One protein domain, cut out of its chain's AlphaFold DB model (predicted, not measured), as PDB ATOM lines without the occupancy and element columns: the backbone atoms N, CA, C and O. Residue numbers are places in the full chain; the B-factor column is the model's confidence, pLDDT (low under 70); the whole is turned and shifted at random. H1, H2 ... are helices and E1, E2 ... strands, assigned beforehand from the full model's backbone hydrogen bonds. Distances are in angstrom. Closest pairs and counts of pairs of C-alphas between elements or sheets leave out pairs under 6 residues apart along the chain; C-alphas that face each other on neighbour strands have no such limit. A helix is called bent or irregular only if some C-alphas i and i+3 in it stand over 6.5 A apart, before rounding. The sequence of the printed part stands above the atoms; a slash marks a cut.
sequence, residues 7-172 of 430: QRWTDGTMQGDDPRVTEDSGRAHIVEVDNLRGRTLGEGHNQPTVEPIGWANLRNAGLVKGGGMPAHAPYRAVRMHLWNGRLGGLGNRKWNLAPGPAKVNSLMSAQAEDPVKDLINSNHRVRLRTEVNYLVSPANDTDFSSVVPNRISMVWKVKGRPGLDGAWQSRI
ATOM      1  N   GLN A   7      98.019 211.160 157.262       70.06
ATOM      2  CA  GLN A   7      98.755 209.960 156.916       70.06
ATOM      3  C   GLN A   7      98.043 208.780 157.581       70.06
ATOM      4  O   GLN A   7      97.812 208.763 158.792       70.06
ATOM      5  N   ARG A   8      97.654 207.794 156.772       71.31
ATOM      6  CA  ARG A   8      97.218 206.481 157.247       71.31
ATOM      7  C   ARG A   8      98.304 205.486 156.898       71.31
ATOM      8  O   ARG A   8      98.762 205.453 155.756       71.31
ATOM      9  N   TRP A   9      98.716 204.693 157.876       75.06
ATOM     10  CA  TRP A   9      99.656 203.612 157.619       75.06
ATOM     11  C   TRP A   9      98.976 202.504 156.824       75.06
ATOM     12  O   TRP A   9      97.752 202.372 156.837       75.06
ATOM     13  N   THR A  10      99.772 201.745 156.074       64.06
ATOM     14  CA  THR A  10      99.304 200.762 155.087       64.06
ATOM     15  C   THR A  10      98.454 199.644 155.686       64.06
ATOM     16  O   THR A  10      97.613 199.091 154.987       64.06
ATOM     17  N   ASP A  11      98.624 199.340 156.972       67.38
ATOM     18  CA  ASP A  11      97.805 198.374 157.712       67.38
ATOM     19  C   ASP A  11      96.516 198.988 158.305       67.38
ATOM     20  O   ASP A  11      95.693 198.283 158.886       67.38
ATOM     21  N   GLY A  12      96.333 200.304 158.167       70.75
ATOM     22  CA  GLY A  12      95.180 201.058 158.653       70.75
ATOM     23  C   GLY A  12      95.079 201.182 160.175       70.75
ATOM     24  O   GLY A  12      94.080 201.718 160.662       70.75
ATOM     25  N   THR A  13      96.069 200.705 160.936       81.94
ATOM     26  CA  THR A  13      95.981 200.643 162.405       81.94
ATOM     27  C   THR A  13      96.300 201.981 163.062       81.94
ATOM     28  O   THR A  13      95.710 202.317 164.092       81.94
ATOM     29  N   MET A  14      97.158 202.784 162.434       86.12
ATOM     30  CA  MET A  14      97.570 204.100 162.912       86.12
ATOM     31  C   MET A  14      97.188 205.208 161.924       86.12
ATOM     32  O   MET A  14      97.045 204.982 160.718       86.12
ATOM     33  N   GLN A  15      97.029 206.427 162.438       90.00
ATOM     34  CA  GLN A  15      96.876 207.642 161.638       90.00
ATOM     35  C   GLN A  15      97.422 208.875 162.374       90.00
ATOM     36  O   GLN A  15      97.389 208.932 163.604       90.00
ATOM     37  N   GLY A  16      97.902 209.862 161.627       90.38
ATOM     38  CA  GLY A  16      98.515 211.087 162.146       90.38
ATOM     39  C   GLY A  16      98.633 212.136 161.048       90.38
ATOM     40  O   GLY A  16      98.317 211.849 159.897       90.38
ATOM     41  N   ASP A  17      99.040 213.349 161.398       90.75
ATOM     42  CA  ASP A  17      99.350 214.375 160.400       90.75
ATOM     43  C   ASP A  17     100.691 214.050 159.709       90.75
ATOM     44  O   ASP A  17     101.482 213.261 160.229       90.75
ATOM     45  N   ASP A  18     100.970 214.659 158.553       87.38
ATOM     46  CA  ASP A  18     102.295 214.522 157.932       87.38
ATOM     47  C   ASP A  18     103.386 215.063 158.877       87.38
ATOM     48  O   ASP A  18     103.203 216.124 159.495       87.38
ATOM     49  N   PRO A  19     104.535 214.373 158.992       91.12
ATOM     50  CA  PRO A  19     105.614 214.814 159.858       91.12
ATOM     51  C   PRO A  19     106.211 216.133 159.355       91.12
ATOM     52  O   PRO A  19     106.537 216.297 158.178       91.12
ATOM     53  N   ARG A  20     106.413 217.070 160.277       94.56
ATOM     54  CA  ARG A  20     107.224 218.273 160.087       94.56
ATOM     55  C   ARG A  20     108.660 217.931 160.433       94.56
ATOM     56  O   ARG A  20     108.926 217.452 161.534       94.56
ATOM     57  N   VAL A  21     109.568 218.175 159.498       95.88
ATOM     58  CA  VAL A  21     110.965 217.762 159.633       95.88
ATOM     59  C   VAL A  21     111.899 218.929 159.360       95.88
ATOM     60  O   VAL A  21     111.640 219.745 158.476       95.88
ATOM     61  N   THR A  22     112.989 218.997 160.114       96.50
ATOM     62  CA  THR A  22     114.140 219.846 159.807       96.50
ATOM     63  C   THR A  22     115.385 218.980 159.740       96.50
ATOM     64  O   THR A  22     115.498 217.971 160.441       96.50
ATOM     65  N   GLU A  23     116.332 219.392 158.909       94.31
ATOM     66  CA  GLU A  23     117.640 218.756 158.775       94.31
ATOM     67  C   GLU A  23     118.742 219.758 159.144       94.31
ATOM     68  O   GLU A  23     118.563 220.969 159.012       94.31
ATOM     69  N   ASP A  24     119.885 219.253 159.602       92.19
ATOM     70  CA  ASP A  24     121.108 220.014 159.871       92.19
ATOM     71  C   ASP A  24     122.197 219.554 158.892       92.19
ATOM     72  O   ASP A  24     122.843 218.518 159.082       92.19
ATOM     73  N   SER A  25     122.349 220.288 157.785       87.75
ATOM     74  CA  SER A  25     123.244 219.926 156.672       87.75
ATOM     75  C   SER A  25     123.009 218.496 156.149       87.75
ATOM     76  O   SER A  25     123.952 217.745 155.916       87.75
ATOM     77  N   GLY A  26     121.739 218.100 156.002       87.25
ATOM     78  CA  GLY A  26     121.329 216.764 155.541       87.25
ATOM     79  C   GLY A  26     121.329 215.671 156.620       87.25
ATOM     80  O   GLY A  26     120.956 214.530 156.336       87.25
ATOM     81  N   ARG A  27     121.738 215.987 157.858       93.12
ATOM     82  CA  ARG A  27     121.543 215.122 159.033       93.12
ATOM     83  C   ARG A  27     120.139 215.333 159.601       93.12
ATOM     84  O   ARG A  27     119.593 216.429 159.495       93.12
ATOM     85  N   ALA A  28     119.567 214.314 160.236       95.50
ATOM     86  CA  ALA A  28     118.321 214.458 160.987       95.50
ATOM     87  C   ALA A  28     118.461 215.539 162.073       95.50
ATOM     88  O   ALA A  28     119.491 215.583 162.732       95.50
ATOM     89  N   HIS A  29     117.453 216.388 162.281       96.62
ATOM     90  CA  HIS A  29     117.481 217.397 163.347       96.62
ATOM     91  C   HIS A  29     116.197 217.355 164.181       96.62
ATOM     92  O   HIS A  29     116.225 216.843 165.298       96.62
ATOM     93  N   ILE A  30     115.069 217.837 163.653       97.88
ATOM     94  CA  ILE A  30     113.775 217.796 164.348       97.88
ATOM     95  C   ILE A  30     112.810 216.958 163.523       97.88
ATOM     96  O   ILE A  30     112.681 217.166 162.319       97.88
ATOM     97  N   VAL A  31     112.098 216.046 164.181       97.19
ATOM     98  CA  VAL A  31     110.954 215.324 163.616       97.19
ATOM     99  C   VAL A  31     109.764 215.534 164.530       97.19
ATOM    100  O   VAL A  31     109.828 215.271 165.730       97.19
ATOM    101  N   GLU A  32     108.666 216.016 163.964       96.69
ATOM    102  CA  GLU A  32     107.469 216.339 164.716       96.69
ATOM    103  C   GLU A  32     106.200 215.887 164.000       96.69
ATOM    104  O   GLU A  32     105.955 216.262 162.860       96.69
ATOM    105  N   VAL A  33     105.339 215.154 164.700       94.25
ATOM    106  CA  VAL A  33     104.045 214.686 164.193       94.25
ATOM    107  C   VAL A  33     102.921 215.119 165.129       94.25
ATOM    108  O   VAL A  33     103.033 215.028 166.351       94.25
ATOM    109  N   ASP A  34     101.824 215.602 164.548       93.12
ATOM    110  CA  ASP A  34     100.606 215.975 165.267       93.12
ATOM    111  C   ASP A  34      99.508 214.916 165.087       93.12
ATOM    112  O   ASP A  34      99.490 214.148 164.129       93.12
ATOM    113  N   ASN A  35      98.544 214.909 166.014       91.56
ATOM    114  CA  ASN A  35      97.327 214.091 165.958       91.56
ATOM    115  C   ASN A  35      97.553 212.571 165.771       91.56
ATOM    116  O   ASN A  35      96.640 211.892 165.288       91.56
ATOM    117  N   LEU A  36      98.698 212.037 166.206       93.19
ATOM    118  CA  LEU A  36      99.013 210.608 166.162       93.19
ATOM    119  C   LEU A  36      98.030 209.819 167.044       93.19
ATOM    120  O   LEU A  36      97.826 210.172 168.209       93.19
ATOM    121  N   ARG A  37      97.362 208.803 166.482       92.19
ATOM    122  CA  ARG A  37      96.305 208.016 167.149       92.19
ATOM    123  C   ARG A  37      96.057 206.667 166.466       92.19
ATOM    124  O   ARG A  37      96.388 206.497 165.295       92.19
ATOM    125  N   GLY A  38      95.361 205.760 167.153       89.50
ATOM    126  CA  GLY A  38      94.966 204.450 166.622       89.50
ATOM    127  C   GLY A  38      95.527 203.313 167.466       89.50
ATOM    128  O   GLY A  38      95.323 203.291 168.672       89.50
ATOM    129  N   ARG A  39      96.217 202.365 166.835       88.75
ATOM    130  CA  ARG A  39      96.979 201.299 167.492       88.75
ATOM    131  C   ARG A  39      98.409 201.307 166.978       88.75
ATOM    132  O   ARG A  39      98.646 201.644 165.823       88.75
ATOM    133  N   THR A  40      99.349 200.947 167.839       89.06
ATOM    134  CA  THR A  40     100.763 200.811 167.474       89.06
ATOM    135  C   THR A  40     100.971 199.724 166.433       89.06
ATOM    136  O   THR A  40     100.338 198.671 166.534       89.06
ATOM    137  N   LEU A  41     101.897 199.944 165.496       87.88
ATOM    138  CA  LEU A  41     102.274 198.910 164.533       87.88
ATOM    139  C   LEU A  41     102.978 197.746 165.254       87.88
ATOM    140  O   LEU A  41     103.521 197.903 166.361       87.88
ATOM    141  N   GLY A  42     102.972 196.579 164.609       82.38
ATOM    142  CA  GLY A  42     103.656 195.386 165.102       82.38
ATOM    143  C   GLY A  42     105.167 195.585 165.251       82.38
ATOM    144  O   GLY A  42     105.755 196.535 164.725       82.38
ATOM    145  N   GLU A  43     105.816 194.674 165.968       79.69
ATOM    146  CA  GLU A  43     107.275 194.663 166.056       79.69
ATOM    147  C   GLU A  43     107.921 194.535 164.675       79.69
ATOM    148  O   GLU A  43     107.354 193.962 163.746       79.69
ATOM    149  N   GLY A  44     109.107 195.119 164.512       74.69
ATOM    150  CA  GLY A  44     109.815 195.071 163.236       74.69
ATOM    151  C   GLY A  44     109.279 196.019 162.153       74.69
ATOM    152  O   GLY A  44     109.939 196.174 161.131       74.69
ATOM    153  N   HIS A  45     108.159 196.725 162.339       81.50
ATOM    154  CA  HIS A  45     107.674 197.669 161.324       81.50
ATOM    155  C   HIS A  45     108.644 198.836 161.074       81.50
ATOM    156  O   HIS A  45     109.269 199.354 161.999       81.50
ATOM    157  N   ASN A  46     108.734 199.256 159.805       82.94
ATOM    158  CA  ASN A  46     109.545 200.384 159.335       82.94
ATOM    159  C   ASN A  46     111.022 200.330 159.773       82.94
ATOM    160  O   ASN A  46     111.580 201.349 160.173       82.94
ATOM    161  N   GLN A  47     111.673 199.161 159.695       87.00
ATOM    162  CA  GLN A  47     113.107 199.065 160.003       87.00
ATOM    163  C   GLN A  47     113.958 200.031 159.159       87.00
ATOM    164  O   GLN A  47     113.602 200.317 158.010       87.00
ATOM    165  N   PRO A  48     115.113 200.496 159.677       90.88
ATOM    166  CA  PRO A  48     116.011 201.366 158.929       90.88
ATOM    167  C   PRO A  48     116.553 200.686 157.662       90.88
ATOM    168  O   PRO A  48     117.332 199.735 157.757       90.88
ATOM    169  N   THR A  49     116.208 201.196 156.478       92.44
ATOM    170  CA  THR A  49     116.705 200.698 155.178       92.44
ATOM    171  C   THR A  49     117.694 201.643 154.502       92.44
ATOM    172  O   THR A  49     118.396 201.230 153.582       92.44
ATOM    173  N   VAL A  50     117.787 202.892 154.965       93.94
ATOM    174  CA  VAL A  50     118.763 203.879 154.483       93.94
ATOM    175  C   VAL A  50     119.774 204.228 155.569       93.94
ATOM    176  O   VAL A  50     119.540 204.024 156.759       93.94
ATOM    177  N   GLU A  51     120.923 204.748 155.151       93.50
ATOM    178  CA  GLU A  51     122.021 205.104 156.048       93.50
ATOM    179  C   GLU A  51     122.017 206.608 156.344       93.50
ATOM    180  O   GLU A  51     121.934 207.400 155.395       93.50
ATOM    181  N   PRO A  52     122.098 207.024 157.624       92.38
ATOM    182  CA  PRO A  52     122.297 208.428 157.957       92.38
ATOM    183  C   PRO A  52     123.705 208.891 157.546       92.38
ATOM    184  O   PRO A  52     124.594 208.076 157.288       92.38
ATOM    185  N   ILE A  53     123.910 210.207 157.477       88.44
ATOM    186  CA  ILE A  53     125.226 210.808 157.195       88.44
ATOM    187  C   ILE A  53     126.262 210.326 158.232       88.44
ATOM    188  O   ILE A  53     125.912 210.070 159.386       88.44
ATOM    189  N   GLY A  54     127.511 210.112 157.805       87.12
ATOM    190  CA  GLY A  54     128.587 209.549 158.631       87.12
ATOM    191  C   GLY A  54     128.513 208.043 158.920       87.12
ATOM    192  O   GLY A  54     129.461 207.479 159.469       87.12
ATOM    193  N   TRP A  55     127.434 207.344 158.542       91.12
ATOM    194  CA  TRP A  55     127.259 205.922 158.873       91.12
ATOM    195  C   TRP A  55     128.330 205.011 158.264       91.12
ATOM    196  O   TRP A  55     128.804 204.090 158.929       91.12
ATOM    197  N   ALA A  56     128.730 205.263 157.013       89.81
ATOM    198  CA  ALA A  56     129.772 204.485 156.347       89.81
ATOM    199  C   ALA A  56     131.112 204.578 157.094       89.81
ATOM    200  O   ALA A  56     131.773 203.561 157.292       89.81
ATOM    201  N   ASN A  57     131.466 205.761 157.597       86.94
ATOM    202  CA  ASN A  57     132.716 205.969 158.327       86.94
ATOM    203  C   ASN A  57     132.669 205.362 159.728       86.94
ATOM    204  O   ASN A  57     133.616 204.687 160.122       86.94
ATOM    205  N   LEU A  58     131.533 205.472 160.428       88.69
ATOM    206  CA  LEU A  58     131.312 204.726 161.673       88.69
ATOM    207  C   LEU A  58     131.436 203.213 161.449       88.69
ATOM    208  O   LEU A  58     132.038 202.517 162.263       88.69
ATOM    209  N   ARG A  59     130.894 202.685 160.344       89.00
ATOM    210  CA  ARG A  59     131.020 201.262 159.998       89.00
ATOM    211  C   ARG A  59     132.471 200.878 159.724       89.00
ATOM    212  O   ARG A  59     132.917 199.874 160.270       89.00
ATOM    213  N   ASN A  60     133.185 201.653 158.910       86.56
ATOM    214  CA  ASN A  60     134.582 201.388 158.554       86.56
ATOM    215  C   ASN A  60     135.502 201.438 159.781       86.56
ATOM    216  O   ASN A  60     136.396 200.608 159.909       86.56
ATOM    217  N   ALA A  61     135.225 202.342 160.724       81.81
ATOM    218  CA  ALA A  61     135.894 202.400 162.020       81.81
ATOM    219  C   ALA A  61     135.433 201.302 163.001       81.81
ATOM    220  O   ALA A  61     135.931 201.216 164.116       81.81
ATOM    221  N   GLY A  62     134.470 200.455 162.627       84.06
ATOM    222  CA  GLY A  62     133.960 199.376 163.472       84.06
ATOM    223  C   GLY A  62     133.034 199.825 164.609       84.06
ATOM    224  O   GLY A  62     132.690 199.001 165.454       84.06
ATOM    225  N   LEU A  63     132.590 201.085 164.616       86.31
ATOM    226  CA  LEU A  63     131.802 201.733 165.674       86.31
ATOM    227  C   LEU A  63     130.292 201.453 165.602       86.31
ATOM    228  O   LEU A  63     129.528 201.983 166.406       86.31
ATOM    229  N   VAL A  64     129.833 200.634 164.654       87.81
ATOM    230  CA  VAL A  64     128.423 200.222 164.522       87.81
ATOM    231  C   VAL A  64     128.144 198.910 165.256       87.81
ATOM    232  O   VAL A  64     129.043 198.103 165.496       87.81
ATOM    233  N   LYS A  65     126.877 198.639 165.589       82.94
ATOM    234  CA  LYS A  65     126.459 197.327 166.108       82.94
ATOM    235  C   LYS A  65     126.849 196.226 165.107       82.94
ATOM    236  O   LYS A  65     126.470 196.287 163.942       82.94
ATOM    237  N   GLY A  66     127.603 195.229 165.577       78.00
ATOM    238  CA  GLY A  66     128.187 194.162 164.745       78.00
ATOM    239  C   GLY A  66     129.549 194.495 164.114       78.00
ATOM    240  O   GLY A  66     130.094 193.652 163.414       78.00
ATOM    241  N   GLY A  67     130.091 195.696 164.352       79.44
ATOM    242  CA  GLY A  67     131.448 196.084 163.960       79.44
ATOM    243  C   GLY A  67     132.534 195.590 164.925       79.44
ATOM    244  O   GLY A  67     132.297 194.711 165.751       79.44
ATOM    245  N   GLY A  68     133.731 196.180 164.820       73.56
ATOM    246  CA  GLY A  68     134.913 195.822 165.616       73.56
ATOM    247  C   GLY A  68     134.866 196.235 167.092       73.56
ATOM    248  O   GLY A  68     135.728 195.811 167.860       73.56
ATOM    249  N   MET A  69     133.878 197.034 167.507       75.62
ATOM    250  CA  MET A  69     133.702 197.374 168.917       75.62
ATOM    251  C   MET A  69     133.195 196.177 169.739       75.62
ATOM    252  O   MET A  69     132.277 195.471 169.300       75.62
ATOM    253  N   PRO A  70     133.711 195.983 170.968       71.00
ATOM    254  CA  PRO A  70     133.199 194.986 171.900       71.00
ATOM    255  C   PRO A  70     131.694 195.128 172.134       71.00
ATOM    256  O   PRO A  70     131.138 196.223 172.043       71.00
ATOM    257  N   ALA A  71     131.027 194.020 172.469       68.00
ATOM    258  CA  ALA A  71     129.571 193.979 172.606       68.00
ATOM    259  C   ALA A  71     129.008 194.986 173.627       68.00
ATOM    260  O   ALA A  71     127.871 195.432 173.473       68.00
ATOM    261  N   HIS A  72     129.823 195.346 174.611       67.31
ATOM    262  CA  HIS A  72     129.522 196.206 175.750       67.31
ATOM    263  C   HIS A  72     130.189 197.586 175.688       67.31
ATOM    264  O   HIS A  72     130.265 198.282 176.694       67.31
ATOM    265  N   ALA A  73     130.732 197.984 174.535       70.81
ATOM    266  CA  ALA A  73     131.185 199.358 174.379       70.81
ATOM    267  C   ALA A  73     129.978 200.322 174.487       70.81
ATOM    268  O   ALA A  73     128.992 200.102 173.773       70.81
ATOM    269  N   PRO A  74     130.042 201.384 175.319       69.44
ATOM    270  CA  PRO A  74     128.973 202.366 175.490       69.44
ATOM    271  C   PRO A  74     128.481 202.928 174.161       69.44
ATOM    272  O   PRO A  74     127.284 203.113 173.948       69.44
ATOM    273  N   TYR A  75     129.403 203.138 173.223       75.69
ATOM    274  CA  TYR A  75     129.110 203.575 171.874       75.69
ATOM    275  C   TYR A  75     129.216 202.410 170.883       75.69
ATOM    276  O   TYR A  75     130.287 202.088 170.363       75.69
ATOM    277  N   ARG A  76     128.061 201.799 170.597       80.75
ATOM    278  CA  ARG A  76     127.817 200.928 169.437       80.75
ATOM    279  C   ARG A  76     126.675 201.518 168.634       80.75
ATOM    280  O   ARG A  76     125.513 201.391 169.027       80.75
ATOM    281  N   ALA A  77     127.006 202.184 167.537       88.75
ATOM    282  CA  ALA A  77     126.035 202.920 166.757       88.75
ATOM    283  C   ALA A  77     124.971 201.985 166.169       88.75
ATOM    284  O   ALA A  77     125.274 200.983 165.514       88.75
ATOM    285  N   VAL A  78     123.713 202.341 166.380       91.88
ATOM    286  CA  VAL A  78     122.565 201.875 165.604       91.88
ATOM    287  C   VAL A  78     122.007 203.058 164.821       91.88
ATOM    288  O   VAL A  78     122.335 204.216 165.090       91.88
ATOM    289  N   ARG A  79     121.170 202.767 163.828       94.19
ATOM    290  CA  ARG A  79     120.404 203.795 163.122       94.19
ATOM    291  C   ARG A  79     119.200 204.126 163.994       94.19
ATOM    292  O   ARG A  79     118.184 203.437 163.921       94.19
ATOM    293  N   MET A  80     119.372 205.099 164.882       94.25
ATOM    294  CA  MET A  80     118.337 205.494 165.828       94.25
ATOM    295  C   MET A  80     117.240 206.223 165.079       94.25
ATOM    296  O   MET A  80     117.513 207.188 164.365       94.25
ATOM    297  N   HIS A  81     116.010 205.768 165.260       94.81
ATOM    298  CA  HIS A  81     114.859 206.520 164.802       94.81
ATOM    299  C   HIS A  81     114.679 207.749 165.689       94.81
ATOM    300  O   HIS A  81     114.714 207.618 166.904       94.81
ATOM    301  N   LEU A  82     114.440 208.927 165.114       95.81
ATOM    302  CA  LEU A  82     113.923 210.056 165.898       95.81
ATOM    303  C   LEU A  82     112.440 209.831 166.230       95.81
ATOM    304  O   LEU A  82     111.935 210.280 167.253       95.81
ATOM    305  N   TRP A  83     111.742 209.100 165.366       90.50
ATOM    306  CA  TRP A  83     110.362 208.683 165.545       90.50
ATOM    307  C   TRP A  83     110.247 207.176 165.292       90.50
ATOM    308  O   TRP A  83     110.486 206.730 164.165       90.50
ATOM    309  N   ASN A  84     109.917 206.395 166.332       91.94
ATOM    310  CA  ASN A  84     109.867 204.929 166.276       91.94
ATOM    311  C   ASN A  84     109.066 204.379 165.087       91.94
ATOM    312  O   ASN A  84     107.954 204.834 164.807       91.94
ATOM    313  N   GLY A  85     109.549 203.279 164.505       89.56
ATOM    314  CA  GLY A  85     108.839 202.535 163.467       89.56
ATOM    315  C   GLY A  85     107.433 202.072 163.866       89.56
ATOM    316  O   GLY A  85     106.505 202.215 163.075       89.56
ATOM    317  N   ARG A  86     107.234 201.620 165.115       90.62
ATOM    318  CA  ARG A  86     105.925 201.217 165.678       90.62
ATOM    319  C   ARG A  86     104.971 202.382 165.917       90.62
ATOM    320  O   ARG A  86     103.761 202.177 165.980       90.62
ATOM    321  N   LEU A  87     105.520 203.587 166.051       91.25
ATOM    322  CA  LEU A  87     104.776 204.844 166.086       91.25
ATOM    323  C   LEU A  87     104.573 205.426 164.683       91.25
ATOM    324  O   LEU A  87     104.042 206.524 164.561       91.25
ATOM    325  N   GLY A  88     104.996 204.701 163.643       89.06
ATOM    326  CA  GLY A  88     104.794 205.072 162.255       89.06
ATOM    327  C   GLY A  88     105.955 205.814 161.593       89.06
ATOM    328  O   GLY A  88     105.879 206.109 160.397       89.06
ATOM    329  N   GLY A  89     107.047 206.067 162.312       90.25
ATOM    330  CA  GLY A  89     108.217 206.709 161.732       90.25
ATOM    331  C   GLY A  89     108.884 205.856 160.658       90.25
ATOM    332  O   GLY A  89     108.954 204.633 160.746       90.25
ATOM    333  N   LEU A  90     109.339 206.513 159.596       89.56
ATOM    334  CA  LEU A  90     109.832 205.850 158.395       89.56
ATOM    335  C   LEU A  90     111.325 205.519 158.517       89.56
ATOM    336  O   LEU A  90     112.148 206.428 158.608       89.56
ATOM    337  N   GLY A  91     111.679 204.235 158.430       90.00
ATOM    338  CA  GLY A  91     113.073 203.775 158.410       90.00
ATOM    339  C   GLY A  91     113.782 203.930 157.058       90.00
ATOM    340  O   GLY A  91     114.989 203.727 156.951       90.00
ATOM    341  N   ASN A  92     113.071 204.322 156.003       93.12
ATOM    342  CA  ASN A  92     113.657 204.600 154.689       93.12
ATOM    343  C   ASN A  92     113.954 206.095 154.460       93.12
ATOM    344  O   ASN A  92     114.206 206.508 153.327       93.12
ATOM    345  N   ARG A  93     113.909 206.922 155.512       93.62
ATOM    346  CA  ARG A  93     114.116 208.373 155.431       93.62
ATOM    347  C   ARG A  93     115.285 208.816 156.305       93.62
ATOM    348  O   ARG A  93     115.260 208.619 157.514       93.62
ATOM    349  N   LYS A  94     116.283 209.470 155.699       93.25
ATOM    350  CA  LYS A  94     117.480 209.954 156.410       93.25
ATOM    351  C   LYS A  94     117.157 211.006 157.476       93.25
ATOM    352  O   LYS A  94     117.729 210.935 158.553       93.25
ATOM    353  N   TRP A  95     116.186 211.891 157.233       94.00
ATOM    354  CA  TRP A  95     115.725 212.878 158.220       94.00
ATOM    355  C   TRP A  95     115.158 212.262 159.506       94.00
ATOM    356  O   TRP A  95     115.025 212.962 160.504       94.00
ATOM    357  N   ASN A  96     114.809 210.970 159.497       95.88
ATOM    358  CA  ASN A  96     114.302 210.260 160.668       95.88
ATOM    359  C   ASN A  96     115.360 209.385 161.344       95.88
ATOM    360  O   ASN A  96     115.031 208.653 162.275       95.88
ATOM    361  N   LEU A  97     116.599 209.391 160.850       96.12
ATOM    362  CA  LEU A  97     117.651 208.507 161.323       96.12
ATOM    363  C   LEU A  97     118.879 209.312 161.730       96.12
ATOM    364  O   LEU A  97     119.422 210.082 160.940       96.12
ATOM    365  N   ALA A  98     119.370 209.063 162.938       95.19
ATOM    366  CA  ALA A  98     120.663 209.550 163.397       95.19
ATOM    367  C   ALA A  98     121.521 208.375 163.887       95.19
ATOM    368  O   ALA A  98     120.985 207.411 164.447       95.19
ATOM    369  N   PRO A  99     122.849 208.404 163.685       93.88
ATOM    370  CA  PRO A  99     123.717 207.457 164.358       93.88
ATOM    371  C   PRO A  99     123.704 207.743 165.861       93.88
ATOM    372  O   PRO A  99     123.756 208.892 166.288       93.88
ATOM    373  N   GLY A 100     123.670 206.700 166.677       91.94
ATOM    374  CA  GLY A 100     123.917 206.844 168.105       91.94
ATOM    375  C   GLY A 100     123.885 205.512 168.835       91.94
ATOM    376  O   GLY A 100     123.576 204.483 168.225       91.94
ATOM    377  N   PRO A 101     124.247 205.496 170.124       87.50
ATOM    378  CA  PRO A 101     124.402 204.269 170.884       87.50
ATOM    379  C   PRO A 101     123.136 203.420 170.907       87.50
ATOM    380  O   PRO A 101     122.045 203.926 171.177       87.50
ATOM    381  N   ALA A 102     123.295 202.105 170.745       83.06
ATOM    382  CA  ALA A 102     122.216 201.140 170.949       83.06
ATOM    383  C   ALA A 102     121.500 201.347 172.295       83.06
ATOM    384  O   ALA A 102     120.276 201.290 172.339       83.06
ATOM    385  N   LYS A 103     122.243 201.659 173.368       80.38
ATOM    386  CA  LYS A 103     121.671 201.948 174.689       80.38
ATOM    387  C   LYS A 103     120.778 203.181 174.687       80.38
ATOM    388  O   LYS A 103     119.669 203.112 175.198       80.38
ATOM    389  N   VAL A 104     121.228 204.295 174.109       87.56
ATOM    390  CA  VAL A 104     120.413 205.519 174.036       87.56
ATOM    391  C   VAL A 104     119.136 205.255 173.237       87.56
ATOM    392  O   VAL A 104     118.064 205.675 173.662       87.56
ATOM    393  N   ASN A 105     119.228 204.488 172.149       90.44
ATOM    394  CA  ASN A 105     118.065 204.051 171.379       90.44
ATOM    395  C   ASN A 105     117.095 203.189 172.208       90.44
ATOM    396  O   ASN A 105     115.888 203.411 172.163       90.44
ATOM    397  N   SER A 106     117.608 202.223 172.978       84.81
ATOM    398  CA  SER A 106     116.787 201.389 173.865       84.81
ATOM    399  C   SER A 106     116.140 202.200 174.992       84.81
ATOM    400  O   SER A 106     114.951 202.036 175.244       84.81
ATOM    401  N   LEU A 107     116.884 203.116 175.624       86.06
ATOM    402  CA  LEU A 107     116.367 203.998 176.676       86.06
ATOM    403  C   LEU A 107     115.276 204.928 176.149       86.06
ATOM    404  O   LEU A 107     114.257 205.092 176.810       86.06
ATOM    405  N   MET A 108     115.459 205.499 174.957       93.00
ATOM    406  CA  MET A 108     114.416 206.291 174.309       93.00
ATOM    407  C   MET A 108     113.165 205.443 174.064       93.00
ATOM    408  O   MET A 108     112.061 205.889 174.374       93.00
ATOM    409  N   SER A 109     113.331 204.207 173.575       89.25
ATOM    410  CA  SER A 109     112.199 203.302 173.376       89.25
ATOM    411  C   SER A 109     111.441 203.054 174.676       89.25
ATOM    412  O   SER A 109     110.233 203.258 174.703       89.25
ATOM    413  N   ALA A 110     112.140 202.674 175.745       84.06
ATOM    414  CA  ALA A 110     111.517 202.306 177.014       84.06
ATOM    415  C   ALA A 110     110.933 203.506 177.782       84.06
ATOM    416  O   ALA A 110     109.830 203.442 178.312       84.06
ATOM    417  N   GLN A 111     111.663 204.621 177.860       86.75
ATOM    418  CA  GLN A 111     111.313 205.736 178.751       86.75
ATOM    419  C   GLN A 111     110.489 206.833 178.074       86.75
ATOM    420  O   GLN A 111     109.879 207.648 178.766       86.75
ATOM    421  N   ALA A 112     110.479 206.888 176.741       92.69
ATOM    422  CA  ALA A 112     109.765 207.918 175.992       92.69
ATOM    423  C   ALA A 112     108.753 207.322 175.008       92.69
ATOM    424  O   ALA A 112     107.594 207.735 174.984       92.69
ATOM    425  N   GLU A 113     109.151 206.337 174.203       94.12
ATOM    426  CA  GLU A 113     108.281 205.811 173.147       94.12
ATOM    427  C   GLU A 113     107.233 204.828 173.669       94.12
ATOM    428  O   GLU A 113     106.111 204.870 173.177       94.12
ATOM    429  N   ASP A 114     107.540 203.987 174.657       91.69
ATOM    430  CA  ASP A 114     106.577 203.062 175.271       91.69
ATOM    431  C   ASP A 114     105.417 203.798 175.967       91.69
ATOM    432  O   ASP A 114     104.266 203.517 175.624       91.69
ATOM    433  N   PRO A 115     105.647 204.849 176.786       92.19
ATOM    434  CA  PRO A 115     104.556 205.691 177.279       92.19
ATOM    435  C   PRO A 115     103.679 206.274 176.159       92.19
ATOM    436  O   PRO A 115     102.452 206.313 176.263       92.19
ATOM    437  N   VAL A 116     104.281 206.704 175.045       94.75
ATOM    438  CA  VAL A 116     103.533 207.233 173.890       94.75
ATOM    439  C   VAL A 116     102.744 206.133 173.172       94.75
ATOM    440  O   VAL A 116     101.601 206.365 172.768       94.75
ATOM    441  N   LYS A 117     103.317 204.932 173.035       93.44
ATOM    442  CA  LYS A 117     102.652 203.737 172.493       93.44
ATOM    443  C   LYS A 117     101.414 203.395 173.325       93.44
ATOM    444  O   LYS A 117     100.341 203.207 172.749       93.44
ATOM    445  N   ASP A 118     101.529 203.407 174.650       91.75
ATOM    446  CA  ASP A 118     100.421 203.141 175.576       91.75
ATOM    447  C   ASP A 118      99.312 204.190 175.474       91.75
ATOM    448  O   ASP A 118      98.126 203.846 175.415       91.75
ATOM    449  N   LEU A 119      99.678 205.472 175.368       93.25
ATOM    450  CA  LEU A 119      98.721 206.559 175.159       93.25
ATOM    451  C   LEU A 119      97.944 206.380 173.846       93.25
ATOM    452  O   LEU A 119      96.717 206.516 173.827       93.25
ATOM    453  N   ILE A 120      98.631 206.049 172.751       92.00
ATOM    454  CA  ILE A 120      97.996 205.816 171.447       92.00
ATOM    455  C   ILE A 120      97.081 204.595 171.498       92.00
ATOM    456  O   ILE A 120      95.929 204.702 171.081       92.00
ATOM    457  N   ASN A 121      97.550 203.477 172.060       88.62
ATOM    458  CA  ASN A 121      96.761 202.252 172.222       88.62
ATOM    459  C   ASN A 121      95.528 202.464 173.118       88.62
ATOM    460  O   ASN A 121      94.495 201.828 172.907       88.62
ATOM    461  N   SER A 122      95.597 203.426 174.041       88.25
ATOM    462  CA  SER A 122      94.475 203.912 174.859       88.25
ATOM    463  C   SER A 122      93.587 204.942 174.137       88.25
ATOM    464  O   SER A 122      92.772 205.626 174.757       88.25
ATOM    465  N   ASN A 123      93.713 205.051 172.809       88.88
ATOM    466  CA  ASN A 123      92.935 205.919 171.925       88.88
ATOM    467  C   ASN A 123      93.099 207.428 172.201       88.88
ATOM    468  O   ASN A 123      92.211 208.235 171.895       88.88
ATOM    469  N   HIS A 124      94.240 207.841 172.760       91.94
ATOM    470  CA  HIS A 124      94.587 209.253 172.867       91.94
ATOM    471  C   HIS A 124      95.164 209.803 171.557       91.94
ATOM    472  O   HIS A 124      95.649 209.074 170.694       91.94
ATOM    473  N   ARG A 125      95.082 211.132 171.401       94.56
ATOM    474  CA  ARG A 125      95.700 211.868 170.291       94.56
ATOM    475  C   ARG A 125      96.952 212.558 170.800       94.56
ATOM    476  O   ARG A 125      96.846 213.433 171.661       94.56
ATOM    477  N   VAL A 126      98.096 212.192 170.243       95.56
ATOM    478  CA  VAL A 126      99.405 212.634 170.719       95.56
ATOM    479  C   VAL A 126     100.070 213.531 169.674       95.56
ATOM    480  O   VAL A 126     100.037 213.244 168.479       95.56
ATOM    481  N   ARG A 127     100.648 214.643 170.127       95.75
ATOM    482  CA  ARG A 127     101.691 215.381 169.407       95.75
ATOM    483  C   ARG A 127     103.029 214.887 169.924       95.75
ATOM    484  O   ARG A 127     103.219 214.859 171.137       95.75
ATOM    485  N   LEU A 128     103.934 214.542 169.025       96.88
ATOM    486  CA  LEU A 128     105.259 214.043 169.350       96.88
ATOM    487  C   LEU A 128     106.314 214.890 168.640       96.88
ATOM    488  O   LEU A 128     106.193 215.111 167.440       96.88
ATOM    489  N   ARG A 129     107.344 215.333 169.363       97.88
ATOM    490  CA  ARG A 129     108.509 216.033 168.811       97.88
ATOM    491  C   ARG A 129     109.789 215.411 169.351       97.88
ATOM    492  O   ARG A 129     109.990 215.418 170.563       97.88
ATOM    493  N   THR A 130     110.665 214.983 168.455       98.31
ATOM    494  CA  THR A 130     112.022 214.537 168.781       98.31
ATOM    495  C   THR A 130     113.032 215.464 168.127       98.31
ATOM    496  O   THR A 130     112.855 215.884 166.985       98.31
ATOM    497  N   GLU A 131     114.084 215.799 168.861       98.25
ATOM    498  CA  GLU A 131     115.145 216.708 168.446       98.25
ATOM    499  C   GLU A 131     116.506 216.132 168.826       98.25
ATOM    500  O   GLU A 131     116.721 215.742 169.979       98.25
ATOM    501  N   VAL A 132     117.430 216.120 167.869       97.06
ATOM    502  CA  VAL A 132     118.843 215.808 168.089       97.06
ATOM    503  C   VAL A 132     119.692 217.053 167.875       97.06
ATOM    504  O   VAL A 132     119.441 217.821 166.957       97.06
ATOM    505  N   ASN A 133     120.697 217.261 168.721       95.38
ATOM    506  CA  ASN A 133     121.627 218.383 168.595       95.38
ATOM    507  C   ASN A 133     123.021 217.864 168.251       95.38
ATOM    508  O   ASN A 133     123.406 216.786 168.708       95.38
ATOM    509  N   TYR A 134     123.773 218.645 167.481       93.19
ATOM    510  CA  TYR A 134     125.155 218.357 167.109       93.19
ATOM    511  C   TYR A 134     126.094 219.384 167.737       93.19
ATOM    512  O   TYR A 134     125.742 220.554 167.870       93.19
ATOM    513  N   LEU A 135     127.301 218.953 168.115       87.62
ATOM    514  CA  LEU A 135     128.343 219.866 168.608       87.62
ATOM    515  C   LEU A 135     128.930 220.715 167.484       87.62
ATOM    516  O   LEU A 135     129.273 221.874 167.702       87.62
ATOM    517  N   VAL A 136     129.056 220.117 166.300       87.19
ATOM    518  CA  VAL A 136     129.699 220.715 165.132       87.19
ATOM    519  C   VAL A 136     128.726 220.681 163.952       87.19
ATOM    520  O   VAL A 136     128.119 219.646 163.655       87.19
ATOM    521  N   SER A 137     128.567 221.826 163.288       84.75
ATOM    522  CA  SER A 137     127.817 221.992 162.040       84.75
ATOM    523  C   SER A 137     128.617 222.913 161.102       84.75
ATOM    524  O   SER A 137     129.184 223.895 161.590       84.75
ATOM    525  N   PRO A 138     128.707 222.626 159.787       87.69
ATOM    526  CA  PRO A 138     128.044 221.536 159.058       87.69
ATOM    527  C   PRO A 138     128.651 220.150 159.335       87.69
ATOM    528  O   PRO A 138     129.680 220.023 159.995       87.69
ATOM    529  N   ALA A 139     127.998 219.099 158.828       83.75
ATOM    530  CA  ALA A 139     128.500 217.729 158.908       83.75
ATOM    531  C   ALA A 139     129.842 217.575 158.171       83.75
ATOM    532  O   ALA A 139     129.967 217.990 157.018       83.75
ATOM    533  N   ASN A 140     130.803 216.905 158.801       83.69
ATOM    534  CA  ASN A 140     132.029 216.429 158.181       83.69
ATOM    535  C   ASN A 140     132.148 214.917 158.404       83.69
ATOM    536  O   ASN A 140     132.384 214.448 159.515       83.69
ATOM    537  N   ASP A 141     132.033 214.141 157.330       73.50
ATOM    538  CA  ASP A 141     132.044 212.684 157.414       73.50
ATOM    539  C   ASP A 141     133.328 212.120 158.060       73.50
ATOM    540  O   ASP A 141     133.285 211.020 158.610       73.50
ATOM    541  N   THR A 142     134.453 212.848 158.064       73.19
ATOM    542  CA  THR A 142     135.707 212.410 158.708       73.19
ATOM    543  C   THR A 142     135.804 212.742 160.200       73.19
ATOM    544  O   THR A 142     136.764 212.327 160.841       73.19
ATOM    545  N   ASP A 143     134.861 213.505 160.756       82.81
ATOM    546  CA  ASP A 143     134.846 213.920 162.161       82.81
ATOM    547  C   ASP A 143     133.582 213.397 162.847       82.81
ATOM    548  O   ASP A 143     132.473 213.898 162.623       82.81
ATOM    549  N   PHE A 144     133.748 212.413 163.735       84.75
ATOM    550  CA  PHE A 144     132.619 211.816 164.439       84.75
ATOM    551  C   PHE A 144     131.819 212.807 165.284       84.75
ATOM    552  O   PHE A 144     130.602 212.649 165.389       84.75
ATOM    553  N   SER A 145     132.453 213.849 165.829       82.50
ATOM    554  CA  SER A 145     131.763 214.876 166.621       82.50
ATOM    555  C   SER A 145     130.804 215.736 165.783       82.50
ATOM    556  O   SER A 145     129.888 216.364 166.321       82.50
ATOM    557  N   SER A 146     130.973 215.706 164.457       86.50
ATOM    558  CA  SER A 146     130.130 216.390 163.480       86.50
ATOM    559  C   SER A 146     129.111 215.473 162.789       86.50
ATOM    560  O   SER A 146     128.253 215.961 162.065       86.50
ATOM    561  N   VAL A 147     129.136 214.152 162.980       88.31
ATOM    562  CA  VAL A 147     128.108 213.249 162.406       88.31
ATOM    563  C   VAL A 147     127.231 212.596 163.464       88.31
ATOM    564  O   VAL A 147     126.088 212.232 163.183       88.31
ATOM    565  N   VAL A 148     127.737 212.485 164.688       90.94
ATOM    566  CA  VAL A 148     127.016 211.946 165.837       90.94
ATOM    567  C   VAL A 148     126.397 213.098 166.625       90.94
ATOM    568  O   VAL A 148     127.122 214.014 167.019       90.94
ATOM    569  N   PRO A 149     125.077 213.093 166.877       93.75
ATOM    570  CA  PRO A 149     124.485 214.083 167.759       93.75
ATOM    571  C   PRO A 149     125.022 213.890 169.176       93.75
ATOM    572  O   PRO A 149     125.214 212.762 169.609       93.75
ATOM    573  N   ASN A 150     125.227 214.966 169.929       90.81
ATOM    574  CA  ASN A 150     125.686 214.895 171.322       90.81
ATOM    575  C   ASN A 150     124.531 214.825 172.329       90.81
ATOM    576  O   ASN A 150     124.737 214.660 173.537       90.81
ATOM    577  N   ARG A 151     123.299 214.992 171.849       94.31
ATOM    578  CA  ARG A 151     122.093 215.010 172.668       94.31
ATOM    579  C   ARG A 151     120.880 214.654 171.826       94.31
ATOM    580  O   ARG A 151     120.766 215.087 170.684       94.31
ATOM    581  N   ILE A 152     119.952 213.935 172.440       97.12
ATOM    582  CA  ILE A 152     118.618 213.672 171.910       97.12
ATOM    583  C   ILE A 152     117.579 214.045 172.965       97.12
ATOM    584  O   ILE A 152     117.808 213.882 174.165       97.12
ATOM    585  N   SER A 153     116.447 214.576 172.527       97.81
ATOM    586  CA  SER A 153     115.309 214.889 173.383       97.81
ATOM    587  C   SER A 153     114.004 214.568 172.679       97.81
ATOM    588  O   SER A 153     113.904 214.709 171.464       97.81
ATOM    589  N   MET A 154     113.013 214.143 173.449       98.31
ATOM    590  CA  MET A 154     111.685 213.790 172.975       98.31
ATOM    591  C   MET A 154     110.652 214.411 173.907       98.31
ATOM    592  O   MET A 154     110.768 214.319 175.125       98.31
ATOM    593  N   VAL A 155     109.641 215.058 173.339       97.88
ATOM    594  CA  VAL A 155     108.529 215.670 174.070       97.88
ATOM    595  C   VAL A 155     107.232 215.191 173.446       97.88
ATOM    596  O   VAL A 155     107.076 215.233 172.224       97.88
ATOM    597  N   TRP A 156     106.277 214.788 174.279       97.50
ATOM    598  CA  TRP A 156     104.932 214.450 173.832       97.50
ATOM    599  C   TRP A 156     103.876 215.256 174.575       97.50
ATOM    600  O   TRP A 156     104.023 215.601 175.749       97.50
ATOM    601  N   LYS A 157     102.791 215.565 173.863       96.88
ATOM    602  CA  LYS A 157     101.623 216.257 174.406       96.88
ATOM    603  C   LYS A 157     100.340 215.546 174.022       96.88
ATOM    604  O   LYS A 157     100.160 215.188 172.857       96.88
ATOM    605  N   VAL A 158      99.419 215.402 174.968       95.69
ATOM    606  CA  VAL A 158      98.127 214.749 174.739       95.69
ATOM    607  C   VAL A 158      97.041 215.795 174.515       95.69
ATOM    608  O   VAL A 158      96.720 216.619 175.372       95.69
ATOM    609  N   LYS A 159      96.428 215.766 173.330       91.31
ATOM    610  CA  LYS A 159      95.444 216.774 172.927       91.31
ATOM    611  C   LYS A 159      94.223 216.750 173.850       91.31
ATOM    612  O   LYS A 159      93.499 215.758 173.905       91.31
ATOM    613  N   GLY A 160      93.966 217.876 174.513       85.94
ATOM    614  CA  GLY A 160      92.810 218.057 175.395       85.94
ATOM    615  C   GLY A 160      92.913 217.331 176.741       85.94
ATOM    616  O   GLY A 160      91.906 217.245 177.436       85.94
ATOM    617  N   ARG A 161      94.092 216.804 177.107       84.38
ATOM    618  CA  ARG A 161      94.335 216.169 178.413       84.38
ATOM    619  C   ARG A 161      95.650 216.649 179.039       84.38
ATOM    620  O   ARG A 161      96.640 215.921 178.996       84.38
ATOM    621  N   PRO A 162      95.667 217.861 179.621       73.75
ATOM    622  CA  PRO A 162      96.809 218.306 180.414       73.75
ATOM    623  C   PRO A 162      97.049 217.329 181.580       73.75
ATOM    624  O   PRO A 162      96.095 216.881 182.212       73.75
ATOM    625  N   GLY A 163      98.312 216.973 181.830       80.38
ATOM    626  CA  GLY A 163      98.720 216.014 182.872       80.38
ATOM    627  C   GLY A 163      99.176 214.639 182.365       80.38
ATOM    628  O   GLY A 163      99.737 213.875 183.139       80.38
ATOM    629  N   LEU A 164      98.987 214.338 181.075       87.31
ATOM    630  CA  LEU A 164      99.540 213.141 180.410       87.31
ATOM    631  C   LEU A 164     100.707 213.474 179.460       87.31
ATOM    632  O   LEU A 164     101.185 212.617 178.715       87.31
ATOM    633  N   ASP A 165     101.128 214.735 179.460       94.06
ATOM    634  CA  ASP A 165     102.285 215.222 178.717       94.06
ATOM    635  C   ASP A 165     103.576 214.708 179.361       94.06
ATOM    636  O   ASP A 165     103.616 214.414 180.557       94.06
ATOM    637  N   GLY A 166     104.657 214.652 178.591       94.69
ATOM    638  CA  GLY A 166     105.949 214.279 179.141       94.69
ATOM    639  C   GLY A 166     107.117 214.644 178.246       94.69
ATOM    640  O   GLY A 166     106.960 215.130 177.121       94.69
ATOM    641  N   ALA A 167     108.306 214.466 178.804       96.56
ATOM    642  CA  ALA A 167     109.558 214.772 178.151       96.56
ATOM    643  C   ALA A 167     110.644 213.803 178.610       96.56
ATOM    644  O   ALA A 167     110.675 213.374 179.762       96.56
ATOM    645  N   TRP A 168     111.561 213.515 177.702       96.56
ATOM    646  CA  TRP A 168     112.735 212.697 177.930       96.56
ATOM    647  C   TRP A 168     113.927 213.309 177.200       96.56
ATOM    648  O   TRP A 168     113.779 213.960 176.164       96.56
ATOM    649  N   GLN A 169     115.124 213.118 177.740       96.62
ATOM    650  CA  GLN A 169     116.357 213.566 177.110       96.62
ATOM    651  C   GLN A 169     117.515 212.667 177.516       96.62
ATOM    652  O   GLN A 169     117.556 212.165 178.638       96.62
ATOM    653  N   SER A 170     118.496 212.541 176.629       92.19
ATOM    654  CA  SER A 170     119.741 211.847 176.923       92.19
ATOM    655  C   SER A 170     120.929 212.532 176.264       92.19
ATOM    656  O   SER A 170     120.817 213.142 175.195       92.19
ATOM    657  N   ARG A 171     122.084 212.442 176.928       90.12
ATOM    658  CA  ARG A 171     123.371 212.783 176.323       90.12
ATOM    659  C   ARG A 171     123.827 211.609 175.468       90.12
ATOM    660  O   ARG A 171     123.641 210.454 175.838       90.12
ATOM    661  N   ILE A 172     124.457 211.919 174.350       87.56
ATOM    662  CA  ILE A 172     125.084 210.930 173.486       87.56
ATOM    663  C   ILE A 172     126.591 211.184 173.544       87.56
ATOM    664  O   ILE A 172     127.028 212.278 173.181       87.56
TER     665      ILE A 172
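This is residues 7 to 172 of the 430 residues of an uncharacterized protein of Streptomyces sp. 3214.6 (UniProt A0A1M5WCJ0). A twisted wall of long antiparallel strands, E2, E3, E6, E7 and E8, is covered on one face by a layer made of H2, the hairpin of E4 and E5 and the winding link 82 to 96, while its other face is bare. At one end of the wall E3 bends toward that layer and pairs with short E1; at the other end sit the small helices H1 and H3. The printed part has 166 residues, with three named helices and eight named strands in the order E1 E2 E3 H1 E4 E5 H2 E6 H3 E7 E8. The larger sheet is branched at E3, the smaller is E4 - E5, and both are antiparallel; the class is mixed, helices and strands, with 82 residues, under half, in named elements. The whole is compact, with a radius of gyration of the C-alphas of 15.6 A, and elongated, spanning 46 by 28 by 26 A.

Start at Gln 7; residues 7 to 8 pair, antiparallel, with residues 15 to 16 of E1, a strand of residues 14 to 16. Find C-alpha 14 at (97.570, 204.100, 162.912), where E1 begins. E2 is residues 20 to 24, 14.0 A long, and E3, residues 27 to 38, is the longest strand by residues, 29.6 A from first to last C-alpha; it bends by 69 degrees at residue 35. H1 is residues 55 to 60, E4 residues 77 to 81 and E5 residues 97 to 101. Look next at C-alpha 102 at (122.216, 201.140, 170.949): from there H2 runs through residues 102 to 121 over 25.5 A, with a kink of 37 degrees near residue 115. It is neither bent nor irregular, but only just: C-alphas 111 and 114 are 6.5 A apart. E6 is residues 126 to 133, 23.1 A; H3 is residues 144 to 147; E7 is residues 151 to 158, 24.1 A. E8, residues 166 to 171, 17.7 A, ends at C-alpha 171, (123.371, 212.783, 176.323).

Begin with E3 in the larger sheet: E1, beside its residues 35 to 38, and E2, beside 27 to 32, lie on one side of it, and E6 lies on the other side. Here N 15 and O 37 are 2.9 A apart, N 22 and O 30 of the hairpin E2 and E3 are 2.9 A apart, and N 31 and O 130 between E3 and E6 are 2.9 A apart, each within hydrogen-bond range. E3 lies on one side of E6 and E7 on the other side, with N 129 and O 155 of E6 and E7 at 2.9 A; E8, an edge strand, forms a hairpin with E7, with N 154 and O 168 at 2.8 A, both pairs within hydrogen-bond range. H2 is on this sheet; its closest C-alphas to E8 are those of Ala 112 and Trp 168, 6.0 A. The hairpin E4 and E5 has N 80 and O 98 at 2.9 A. The C-alphas of Val 78 in E4 and Ala 102 in H2 come closest, at 5.4 A, and those of Ala 28 in E3 and Ala 98 in E5 at 5.9 A. H1 and H3 are not on the larger sheet; they are close but not clearly touching, with the C-alphas of Leu 58 and Phe 144 7.7 A apart. H1 and H2 are apart. In H1 every O i to N i+4 pair is within hydrogen-bond range, in H2 14 of 16 are, and H3 is too short for such a pair.

The C-alphas of Gly 68 and Gly 160 are the two farthest apart, 48.6 A. The printed part, residues 7 to 172, has no cut. The links E3 to H1, H1 to E4 and E4 to E5 are long. The mean pLDDT of the printed part is 88.5; look for values under 70 at residues 10 to 11, 71 to 72 and 74.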